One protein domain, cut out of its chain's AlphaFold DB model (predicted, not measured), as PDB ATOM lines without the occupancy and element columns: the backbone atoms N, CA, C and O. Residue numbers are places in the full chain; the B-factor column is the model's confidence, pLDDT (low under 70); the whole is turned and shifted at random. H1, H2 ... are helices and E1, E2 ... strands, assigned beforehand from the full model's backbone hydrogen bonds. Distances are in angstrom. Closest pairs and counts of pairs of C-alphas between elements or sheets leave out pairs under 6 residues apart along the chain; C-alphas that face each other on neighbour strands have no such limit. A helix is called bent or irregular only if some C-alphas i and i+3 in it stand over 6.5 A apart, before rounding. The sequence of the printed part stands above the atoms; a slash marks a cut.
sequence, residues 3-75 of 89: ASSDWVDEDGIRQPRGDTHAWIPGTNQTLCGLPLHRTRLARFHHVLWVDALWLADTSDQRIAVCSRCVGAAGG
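This is residues 3 to 75 of the 89 residues of an uncharacterized protein of Saccharomonospora cyanea NA-134 (UniProt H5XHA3). A small, strongly bent sheet of three strands has H1 over one face, while the short helix H2 only grazes the sheet near the end of E2; a long unnamed stretch, residues 22 to 48, loops out beyond that end of E2 and returns to H1. The turn of the E1 and E2 hairpin and this loop make the two ends of the longest axis. The printed part has 73 residues, with three named strands and two named helices in the order E1, E2, H1, E3, H2; under half of the residues are in named elements. The sheet is mixed, in the order E1, E2, E3, and the class is mixed, helices and strands. The whole is compact, with a radius of gyration of the C-alphas of 11.5 A, and spans 32 by 24 by 18 A.

Edge strand E1, residues 3 to 8, and inner strand E2, residues 14 to 21, form an antiparallel hairpin at 157 degrees; N 4 and O 19 are 3.0 A apart and N 17 and O 5 are 2.8 A apart, within hydrogen-bond range. E2 bends by 100 degrees at residue 18. The sheet is only just strongly twisted, its C-alphas lying up to 4.5 A off the best plane. H1, residues 49 to 58, is on the sheet at a height over the sheet of 9.1 A. It lies over E1 and only just over E2, with 3 of its C-alphas falling there. On the local plane it stands at 61 degrees to E1, only just across the strands. Edge strand E3, residues 63 to 65, is parallel to E2 at 40 degrees, with N 64 and O 18 2.8 A apart. E2, H1 and E3 make a strand-helix-strand unit, two parallel neighbour strands with a helix between them in the chain, its crossover right-handed. The closest C-alphas of H1 and E3, those of Ala 56 and Ile 63, are 5.0 A apart. H2, residues 67 to 73, only grazes the sheet; its closest C-alphas to E2 are those of Cys 69 and His 21, 6.0 A apart. H1 and H2 are close but not clearly touching, Trp 49 and Ala 73 having C-alphas 7.9 A apart, at a steep tilt of 42 degrees, opposite ways. In H1 and H2 every O i to N i+4 pair is within hydrogen-bond range.

E1 begins at C-alpha 3, (56.382, 152.276, -50.417), and is 13.6 A long. E2 is 15.9 A long, H1 14.5 A, E3 6.0 A and H2 9.8 A. H1 begins at C-alpha 49, (60.407, 143.772, -55.925), and H2 ends at C-alpha 73, (59.997, 145.421, -63.670).

The C-alphas farthest apart, those of Glu 10 and Gly 33, are 32.6 A apart. The printed part has no cut. The link from E2 to H1 is long, with 27 residues; the other links are tight. Mean pLDDT of the printed part is 92.9, and residues 74 to 75 are under 70.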
ATOM      1  N   ALA A   3      57.801 152.293 -50.802       97.25
ATOM      2  CA  ALA A   3      56.382 152.276 -50.417       97.25
ATOM      3  C   ALA A   3      55.970 153.511 -49.598       97.25
ATOM      4  O   ALA A   3      56.824 154.170 -49.001       97.25
ATOM      5  N   SER A   4      54.675 153.840 -49.589       97.62
ATOM      6  CA  SER A   4      54.139 155.016 -48.879       97.62
ATOM      7  C   SER A   4      53.966 154.812 -47.374       97.62
ATOM      8  O   SER A   4      53.875 155.788 -46.631       97.62
ATOM      9  N   SER A   5      53.951 153.563 -46.911       97.12
ATOM     10  CA  SER A   5      53.886 153.219 -45.493       97.12
ATOM     11  C   SER A   5      54.596 151.894 -45.218       97.12
ATOM     12  O   SER A   5      55.154 151.268 -46.121       97.12
ATOM     13  N   ASP A   6      54.599 151.480 -43.959       97.06
ATOM     14  CA  ASP A   6      55.214 150.242 -43.505       97.06
ATOM     15  C   ASP A   6      54.419 149.576 -42.388       97.06
ATOM     16  O   ASP A   6      53.540 150.188 -41.771       97.06
ATOM     17  N   TRP A   7      54.746 148.310 -42.153       96.81
ATOM     18  CA  TRP A   7      54.429 147.584 -40.930       96.81
ATOM     19  C   TRP A   7      55.675 146.822 -40.460       96.81
ATOM     20  O   TRP A   7      56.652 146.717 -41.201       96.81
ATOM     21  N   VAL A   8      55.651 146.318 -39.231       96.75
ATOM     22  CA  VAL A   8      56.701 145.451 -38.686       96.75
ATOM     23  C   VAL A   8      56.132 144.041 -38.591       96.75
ATOM     24  O   VAL A   8      55.042 143.878 -38.041       96.75
ATOM     25  N   ASP A   9      56.815 143.061 -39.178       93.88
ATOM     26  CA  ASP A   9      56.407 141.654 -39.134       93.88
ATOM     27  C   ASP A   9      56.785 140.969 -37.807       93.88
ATOM     28  O   ASP A   9      57.306 141.593 -36.879       93.88
ATOM     29  N   GLU A  10      56.475 139.678 -37.707       94.38
ATOM     30  CA  GLU A  10      56.704 138.851 -36.515       94.38
ATOM     31  C   GLU A  10      58.194 138.722 -36.155       94.38
ATOM     32  O   GLU A  10      58.531 138.576 -34.981       94.38
ATOM     33  N   ASP A  11      59.081 138.863 -37.143       95.00
ATOM     34  CA  ASP A  11      60.536 138.843 -36.972       95.00
ATOM     35  C   ASP A  11      61.109 140.231 -36.613       95.00
ATOM     36  O   ASP A  11      62.325 140.406 -36.480       95.00
ATOM     37  N   GLY A  12      60.255 141.247 -36.452       96.38
ATOM     38  CA  GLY A  12      60.678 142.615 -36.159       96.38
ATOM     39  C   GLY A  12      61.222 143.363 -37.381       96.38
ATOM     40  O   GLY A  12      61.845 144.422 -37.232       96.38
ATOM     41  N   ILE A  13      61.002 142.849 -38.593       95.50
ATOM     42  CA  ILE A  13      61.497 143.434 -39.836       95.50
ATOM     43  C   ILE A  13      60.444 144.360 -40.438       95.50
ATOM     44  O   ILE A  13      59.249 144.082 -40.497       95.50
ATOM     45  N   ARG A  14      60.903 145.522 -40.908       96.75
ATOM     46  CA  ARG A  14      60.043 146.536 -41.519       96.75
ATOM     47  C   ARG A  14      59.686 146.153 -42.958       96.75
ATOM     48  O   ARG A  14      60.576 146.050 -43.801       96.75
ATOM     49  N   GLN A  15      58.401 146.044 -43.259       97.19
ATOM     50  CA  GLN A  15      57.849 145.581 -44.535       97.19
ATOM     51  C   GLN A  15      56.986 146.665 -45.226       97.19
ATOM     52  O   GLN A  15      56.536 147.602 -44.560       97.19
ATOM     53  N   PRO A  16      56.778 146.614 -46.560       97.44
ATOM     54  CA  PRO A  16      56.123 147.686 -47.333       97.44
ATOM     55  C   PRO A  16      54.607 147.703 -47.280       97.44
ATOM     56  O   PRO A  16      53.965 146.845 -47.866       97.44
ATOM     57  N   ARG A  17      53.988 148.775 -46.807       97.38
ATOM     58  CA  ARG A  17      52.531 148.918 -46.892       97.38
ATOM     59  C   ARG A  17      52.109 150.068 -47.797       97.38
ATOM     60  O   ARG A  17      52.843 151.033 -48.011       97.38
ATOM     61  N   GLY A  18      50.869 150.013 -48.267       97.25
ATOM     62  CA  GLY A  18      50.258 151.061 -49.073       97.25
ATOM     63  C   GLY A  18      50.754 151.041 -50.515       97.25
ATOM     64  O   GLY A  18      51.040 149.980 -51.076       97.25
ATOM     65  N   ASP A  19      50.825 152.220 -51.126       97.75
ATOM     66  CA  ASP A  19      51.239 152.387 -52.518       97.75
ATOM     67  C   ASP A  19      52.703 151.993 -52.685       97.75
ATOM     68  O   ASP A  19      53.608 152.622 -52.127       97.75
ATOM     69  N   THR A  20      52.932 150.935 -53.457       97.56
ATOM     70  CA  THR A  20      54.221 150.252 -53.539       97.56
ATOM     71  C   THR A  20      54.748 150.266 -54.970       97.56
ATOM     72  O   THR A  20      54.080 149.889 -55.937       97.56
ATOM     73  N   HIS A  21      55.990 150.725 -55.112       97.38
ATOM     74  CA  HIS A  21      56.631 150.999 -56.388       97.38
ATOM     75  C   HIS A  21      57.998 150.328 -56.502       97.38
ATOM     76  O   HIS A  21      58.810 150.295 -55.570       97.38
ATOM     77  N   ALA A  22      58.291 149.854 -57.709       95.19
ATOM     78  CA  ALA A  22      59.625 149.418 -58.058       95.19
ATOM     79  C   ALA A  22      60.555 150.631 -58.115       95.19
ATOM     80  O   ALA A  22      60.160 151.737 -58.491       95.19
ATOM     81  N   TRP A  23      61.808 150.414 -57.749       89.62
ATOM     82  CA  TRP A  23      62.814 151.455 -57.616       89.62
ATOM     83  C   TRP A  23      64.157 150.912 -58.104       89.62
ATOM     84  O   TRP A  23      64.496 149.778 -57.770       89.62
ATOM     85  N   ILE A  24      64.900 151.705 -58.886       79.31
ATOM     86  CA  ILE A  24      66.251 151.348 -59.339       79.31
ATOM     87  C   ILE A  24      67.257 151.831 -58.288       79.31
ATOM     88  O   ILE A  24      67.341 153.046 -58.062       79.31
ATOM     89  N   PRO A  25      68.052 150.931 -57.681       80.94
ATOM     90  CA  PRO A  25      69.126 151.322 -56.774       80.94
ATOM     91  C   PRO A  25      70.052 152.376 -57.394       80.94
ATOM     92  O   PRO A  25      70.394 152.298 -58.570       80.94
ATOM     93  N   GLY A  26      70.447 153.376 -56.607       84.25
ATOM     94  CA  GLY A  26      71.291 154.486 -57.076       84.25
ATOM     95  C   GLY A  26      70.529 155.665 -57.693       84.25
ATOM     96  O   GLY A  26      71.142 156.670 -58.031       84.25
ATOM     97  N   THR A  27      69.199 155.592 -57.790       86.62
ATOM     98  CA  THR A  27      68.354 156.721 -58.217       86.62
ATOM     99  C   THR A  27      67.475 157.217 -57.067       86.62
ATOM    100  O   THR A  27      67.207 156.478 -56.126       86.62
ATOM    101  N   ASN A  28      66.969 158.451 -57.137       91.25
ATOM    102  CA  ASN A  28      65.944 158.961 -56.208       91.25
ATOM    103  C   ASN A  28      64.536 158.952 -56.840       91.25
ATOM    104  O   ASN A  28      63.697 159.799 -56.525       91.25
ATOM    105  N   GLN A  29      64.270 158.005 -57.748       94.06
ATOM    106  CA  GLN A  29      63.038 157.945 -58.536       94.06
ATOM    107  C   GLN A  29      62.560 156.499 -58.743       94.06
ATOM    108  O   GLN A  29      63.361 155.606 -58.999       94.06
ATOM    109  N   THR A  30      61.253 156.253 -58.648       95.06
ATOM    110  CA  THR A  30      60.647 154.944 -58.948       95.06
ATOM    111  C   THR A  30      60.722 154.613 -60.441       95.06
ATOM    112  O   THR A  30      60.852 155.503 -61.279       95.06
ATOM    113  N   LEU A  31      60.548 153.339 -60.808       94.25
ATOM    114  CA  LEU A  31      60.503 152.925 -62.219       94.25
ATOM    115  C   LEU A  31      59.410 153.634 -63.024       94.25
ATOM    116  O   LEU A  31      59.579 153.868 -64.216       94.25
ATOM    117  N   CYS A  32      58.291 153.988 -62.391       94.62
ATOM    118  CA  CYS A  32      57.215 154.719 -63.055       94.62
ATOM    119  C   CYS A  32      57.428 156.243 -63.090       94.62
ATOM    120  O   CYS A  32      56.542 156.950 -63.566       94.62
ATOM    121  N   GLY A  33      58.568 156.747 -62.605       94.19
ATOM    122  CA  GLY A  33      58.954 158.156 -62.700       94.19
ATOM    123  C   GLY A  33      58.637 159.014 -61.470       94.19
ATOM    124  O   GLY A  33      58.809 160.232 -61.529       94.19
ATOM    125  N   LEU A  34      58.206 158.433 -60.346       95.00
ATOM    126  CA  LEU A  34      57.887 159.213 -59.144       95.00
ATOM    127  C   LEU A  34      59.148 159.534 -58.324       95.00
ATOM    128  O   LEU A  34      59.869 158.610 -57.944       95.00
ATOM    129  N   PRO A  35      59.429 160.811 -58.016       94.69
ATOM    130  CA  PRO A  35      60.552 161.185 -57.161       94.69
ATOM    131  C   PRO A  35      60.268 160.856 -55.689       94.69
ATOM    132  O   PRO A  35      59.362 161.436 -55.089       94.69
ATOM    133  N   LEU A  36      61.099 159.998 -55.085       93.38
ATOM    134  CA  LEU A  36      60.859 159.402 -53.759       93.38
ATOM    135  C   LEU A  36      60.599 160.440 -52.662       93.38
ATOM    136  O   LEU A  36      59.655 160.304 -51.889       93.38
ATOM    137  N   HIS A  37      61.417 161.496 -52.617       91.38
ATOM    138  CA  HIS A  37      61.322 162.524 -51.580       91.38
ATOM    139  C   HIS A  37      60.019 163.331 -51.673       91.38
ATOM    140  O   HIS A  37      59.387 163.605 -50.658       91.38
ATOM    141  N   ARG A  38      59.582 163.696 -52.888       94.00
ATOM    142  CA  ARG A  38      58.353 164.494 -53.062       94.00
ATOM    143  C   ARG A  38      57.100 163.665 -52.809       94.00
ATOM    144  O   ARG A  38      56.121 164.202 -52.311       94.00
ATOM    145  N   THR A  39      57.140 162.372 -53.127       95.31
ATOM    146  CA  THR A  39      56.019 161.451 -52.898       95.31
ATOM    147  C   THR A  39      56.081 160.751 -51.543       95.31
ATOM    148  O   THR A  39      55.271 159.866 -51.296       95.31
ATOM    149  N   ARG A  40      57.031 161.128 -50.672       95.38
ATOM    150  CA  ARG A  40      57.221 160.558 -49.326       95.38
ATOM    151  C   ARG A  40      57.277 159.022 -49.319       95.38
ATOM    152  O   ARG A  40      56.787 158.385 -48.395       95.38
ATOM    153  N   LEU A  41      57.883 158.430 -50.349       96.62
ATOM    154  CA  LEU A  41      58.064 156.983 -50.428       96.62
ATOM    155  C   LEU A  41      59.324 156.582 -49.657       96.62
ATOM    156  O   LEU A  41      60.429 157.038 -49.969       96.62
ATOM    157  N   ALA A  42      59.169 155.697 -48.677       95.69
ATOM    158  CA  ALA A  42      60.282 155.103 -47.955       95.69
ATOM    159  C   ALA A  42      60.951 154.021 -48.807       95.69
ATOM    160  O   ALA A  42      60.283 153.260 -49.507       95.69
ATOM    161  N   ARG A  43      62.283 153.937 -48.740       94.94
ATOM    162  CA  ARG A  43      63.058 152.880 -49.401       94.94
ATOM    163  C   ARG A  43      63.133 151.646 -48.516       94.94
ATOM    164  O   ARG A  43      63.351 151.751 -47.313       94.94
ATOM    165  N   PHE A  44      63.039 150.490 -49.155       94.25
ATOM    166  CA  PHE A  44      63.206 149.183 -48.535       94.25
ATOM    167  C   PHE A  44      64.206 148.422 -49.397       94.25
ATOM    168  O   PHE A  44      63.882 147.945 -50.492       94.25
ATOM    169  N   HIS A  45      65.458 148.443 -48.953       91.62
ATOM    170  CA  HIS A  45      66.585 147.856 -49.673       91.62
ATOM    171  C   HIS A  45      66.656 146.336 -49.487       91.62
ATOM    172  O   HIS A  45      67.163 145.649 -50.365       91.62
ATOM    173  N   HIS A  46      66.132 145.837 -48.367       91.94
ATOM    174  CA  HIS A  46      66.129 144.427 -47.981       91.94
ATOM    175  C   HIS A  46      64.960 143.625 -48.557       91.94
ATOM    176  O   HIS A  46      65.002 142.406 -48.519       91.94
ATOM    177  N   VAL A  47      63.945 144.289 -49.116       92.31
ATOM    178  CA  VAL A  47      62.797 143.626 -49.749       92.31
ATOM    179  C   VAL A  47      62.904 143.785 -51.259       92.31
ATOM    180  O   VAL A  47      62.928 144.910 -51.796       92.31
ATOM    181  N   LEU A  48      62.978 142.656 -51.962       91.50
ATOM    182  CA  LEU A  48      63.037 142.658 -53.415       91.50
ATOM    183  C   LEU A  48      61.672 143.026 -53.994       91.50
ATOM    184  O   LEU A  48      60.626 142.899 -53.363       91.50
ATOM    185  N   TRP A  49      61.669 143.486 -55.245       92.56
ATOM    186  CA  TRP A  49      60.407 143.772 -55.925       92.56
ATOM    187  C   TRP A  49      59.531 142.521 -56.063       92.56
ATOM    188  O   TRP A  49      58.323 142.618 -55.904       92.56
ATOM    189  N   VAL A  50      60.133 141.358 -56.329       92.00
ATOM    190  CA  VAL A  50      59.399 140.088 -56.433       92.00
ATOM    191  C   VAL A  50      58.752 139.689 -55.106       92.00
ATOM    192  O   VAL A  50      57.606 139.249 -55.119       92.00
ATOM    193  N   ASP A  51      59.419 139.939 -53.982       93.06
ATOM    194  CA  ASP A  51      58.871 139.653 -52.655       93.06
ATOM    195  C   ASP A  51      57.705 140.590 -52.338       93.06
ATOM    196  O   ASP A  51      56.688 140.152 -51.822       93.06
ATOM    197  N   ALA A  52      57.789 141.866 -52.732       93.50
ATOM    198  CA  ALA A  52      56.675 142.804 -52.588       93.50
ATOM    199  C   ALA A  52      55.437 142.391 -53.408       93.50
ATOM    200  O   ALA A  52      54.314 142.636 -52.976       93.50
ATOM    201  N   LEU A  53      55.629 141.761 -54.576       94.25
ATOM    202  CA  LEU A  53      54.526 141.179 -55.351       94.25
ATOM    203  C   LEU A  53      53.916 139.972 -54.641       94.25
ATOM    204  O   LEU A  53      52.699 139.840 -54.629       94.25
ATOM    205  N   TRP A  54      54.754 139.108 -54.064       94.38
ATOM    206  CA  TRP A  54      54.295 137.944 -53.312       94.38
ATOM    207  C   TRP A  54      53.534 138.362 -52.050       94.38
ATOM    208  O   TRP A  54      52.404 137.935 -51.860       94.38
ATOM    209  N   LEU A  55      54.086 139.288 -51.257       93.69
ATOM    210  CA  LEU A  55      53.432 139.846 -50.071       93.69
ATOM    211  C   LEU A  55      52.086 140.499 -50.404       93.69
ATOM    212  O   LEU A  55      51.153 140.402 -49.615       93.69
ATOM    213  N   ALA A  56      51.959 141.158 -51.559       94.38
ATOM    214  CA  ALA A  56      50.689 141.758 -51.967       94.38
ATOM    215  C   ALA A  56      49.583 140.725 -52.249       94.38
ATOM    216  O   ALA A  56      48.409 141.080 -52.194       94.38
ATOM    217  N   ASP A  57      49.959 139.484 -52.561       94.12
ATOM    218  CA  ASP A  57      49.042 138.376 -52.843       94.12
ATOM    219  C   ASP A  57      48.753 137.530 -51.592       94.12
ATOM    220  O   ASP A  57      47.656 137.002 -51.432       94.12
ATOM    221  N   THR A  58      49.732 137.406 -50.688       94.06
ATOM    222  CA  THR A  58      49.667 136.467 -49.558       94.06
ATOM    223  C   THR A  58      49.466 137.111 -48.193       94.06
ATOM    224  O   THR A  58      48.979 136.437 -47.285       94.06
ATOM    225  N   SER A  59      49.846 138.378 -48.011       92.62
ATOM    226  CA  SER A  59      49.706 139.050 -46.717       92.62
ATOM    227  C   SER A  59      48.303 139.626 -46.525       92.62
ATOM    228  O   SER A  59      47.616 139.998 -47.474       92.62
ATOM    229  N   ASP A  60      47.897 139.761 -45.264       93.94
ATOM    230  CA  ASP A  60      46.696 140.500 -44.863       93.94
ATOM    231  C   ASP A  60      46.893 142.029 -44.934       93.94
ATOM    232  O   ASP A  60      45.955 142.811 -44.746       93.94
ATOM    233  N   GLN A  61      48.119 142.477 -45.213       95.12
ATOM    234  CA  GLN A  61      48.472 143.881 -45.281       95.12
ATOM    235  C   GLN A  61      48.076 144.474 -46.627       95.12
ATOM    236  O   GLN A  61      48.255 143.901 -47.700       95.12
ATOM    237  N   ARG A  62      47.571 145.709 -46.594       95.38
ATOM    238  CA  ARG A  62      47.191 146.415 -47.817       95.38
ATOM    239  C   ARG A  62      48.429 146.893 -48.575       95.38
ATOM    240  O   ARG A  62      48.968 147.953 -48.255       95.38
ATOM    241  N   ILE A  63      48.823 146.163 -49.614       96.88
ATOM    242  CA  ILE A  63      49.945 146.503 -50.500       96.88
ATOM    243  C   ILE A  63      49.407 146.782 -51.908       96.88
ATOM    244  O   ILE A  63      49.060 145.881 -52.665       96.88
ATOM    245  N   ALA A  64      49.321 148.061 -52.274       96.69
ATOM    246  CA  ALA A  64      48.833 148.497 -53.578       96.69
ATOM    247  C   ALA A  64      50.002 148.636 -54.561       96.69
ATOM    248  O   ALA A  64      50.679 149.663 -54.627       96.69
ATOM    249  N   VAL A  65      50.264 147.582 -55.330       96.44
ATOM    250  CA  VAL A  65      51.382 147.556 -56.277       96.44
ATOM    251  C   VAL A  65      51.064 148.386 -57.526       96.44
ATOM    252  O   VAL A  65      50.061 148.179 -58.208       96.44
ATOM    253  N   CYS A  66      51.961 149.304 -57.891       96.31
ATOM    254  CA  CYS A  66      51.808 150.110 -59.100       96.31
ATOM    255  C   CYS A  66      51.923 149.263 -60.383       96.31
ATOM    256  O   CYS A  66      53.004 148.773 -60.719       96.31
ATOM    257  N   SER A  67      50.845 149.177 -61.169       93.31
ATOM    258  CA  SER A  67      50.784 148.406 -62.426       93.31
ATOM    259  C   SER A  67      51.852 148.802 -63.458       93.31
ATOM    260  O   SER A  67      52.425 147.942 -64.127       93.31
ATOM    261  N   ARG A  68      52.202 150.095 -63.545       94.81
ATOM    262  CA  ARG A  68      53.298 150.584 -64.405       94.81
ATOM    263  C   ARG A  68      54.647 150.011 -63.980       94.81
ATOM    264  O   ARG A  68      55.447 149.628 -64.828       94.81
ATOM    265  N   CYS A  69      54.892 149.941 -62.672       94.56
ATOM    266  CA  CYS A  69      56.096 149.332 -62.119       94.56
ATOM    267  C   CYS A  69      56.110 147.816 -62.332       94.56
ATOM    268  O   CYS A  69      57.174 147.290 -62.631       94.56
ATOM    269  N   VAL A  70      54.964 147.127 -62.241       92.56
ATOM    270  CA  VAL A  70      54.864 145.691 -62.566       92.56
ATOM    271  C   VAL A  70      55.289 145.440 -64.013       92.56
ATOM    272  O   VAL A  70      56.177 144.625 -64.253       92.56
ATOM    273  N   GLY A  71      54.725 146.191 -64.964       89.25
ATOM    274  CA  GLY A  71      55.079 146.073 -66.382       89.25
ATOM    275  C   GLY A  71      56.548 146.407 -66.667       89.25
ATOM    276  O   GLY A  71      57.212 145.679 -67.401       89.25
ATOM    277  N   ALA A  72      57.083 147.463 -66.046       88.00
ATOM    278  CA  ALA A  72      58.478 147.874 -66.225       88.00
ATOM    279  C   ALA A  72      59.483 146.908 -65.568       88.00
ATOM    280  O   ALA A  72      60.545 146.639 -66.125       88.00
ATOM    281  N   ALA A  73      59.153 146.368 -64.393       84.81
ATOM    282  CA  ALA A  73      59.997 145.421 -63.670       84.81
ATOM    283  C   ALA A  73      59.909 143.989 -64.229       84.81
ATOM    284  O   ALA A  73      60.827 143.197 -64.018       84.81
ATOM    285  N   GLY A  74      58.857 143.664 -64.994       66.25
ATOM    286  CA  GLY A  74      58.683 142.396 -65.720       66.25
ATOM    287  C   GLY A  74      59.734 142.120 -66.807       66.25
ATOM    288  O   GLY A  74      59.718 141.065 -67.436       66.25
ATOM    289  N   GLY A  75      60.689 143.028 -67.006       52.78
ATOM    290  CA  GLY A  75      61.784 142.908 -67.960       52.78
ATOM    291  C   GLY A  75      62.996 142.092 -67.503       52.78
ATOM    292  O   GLY A  75      64.076 142.383 -67.998       52.78
TER     293      GLY A  75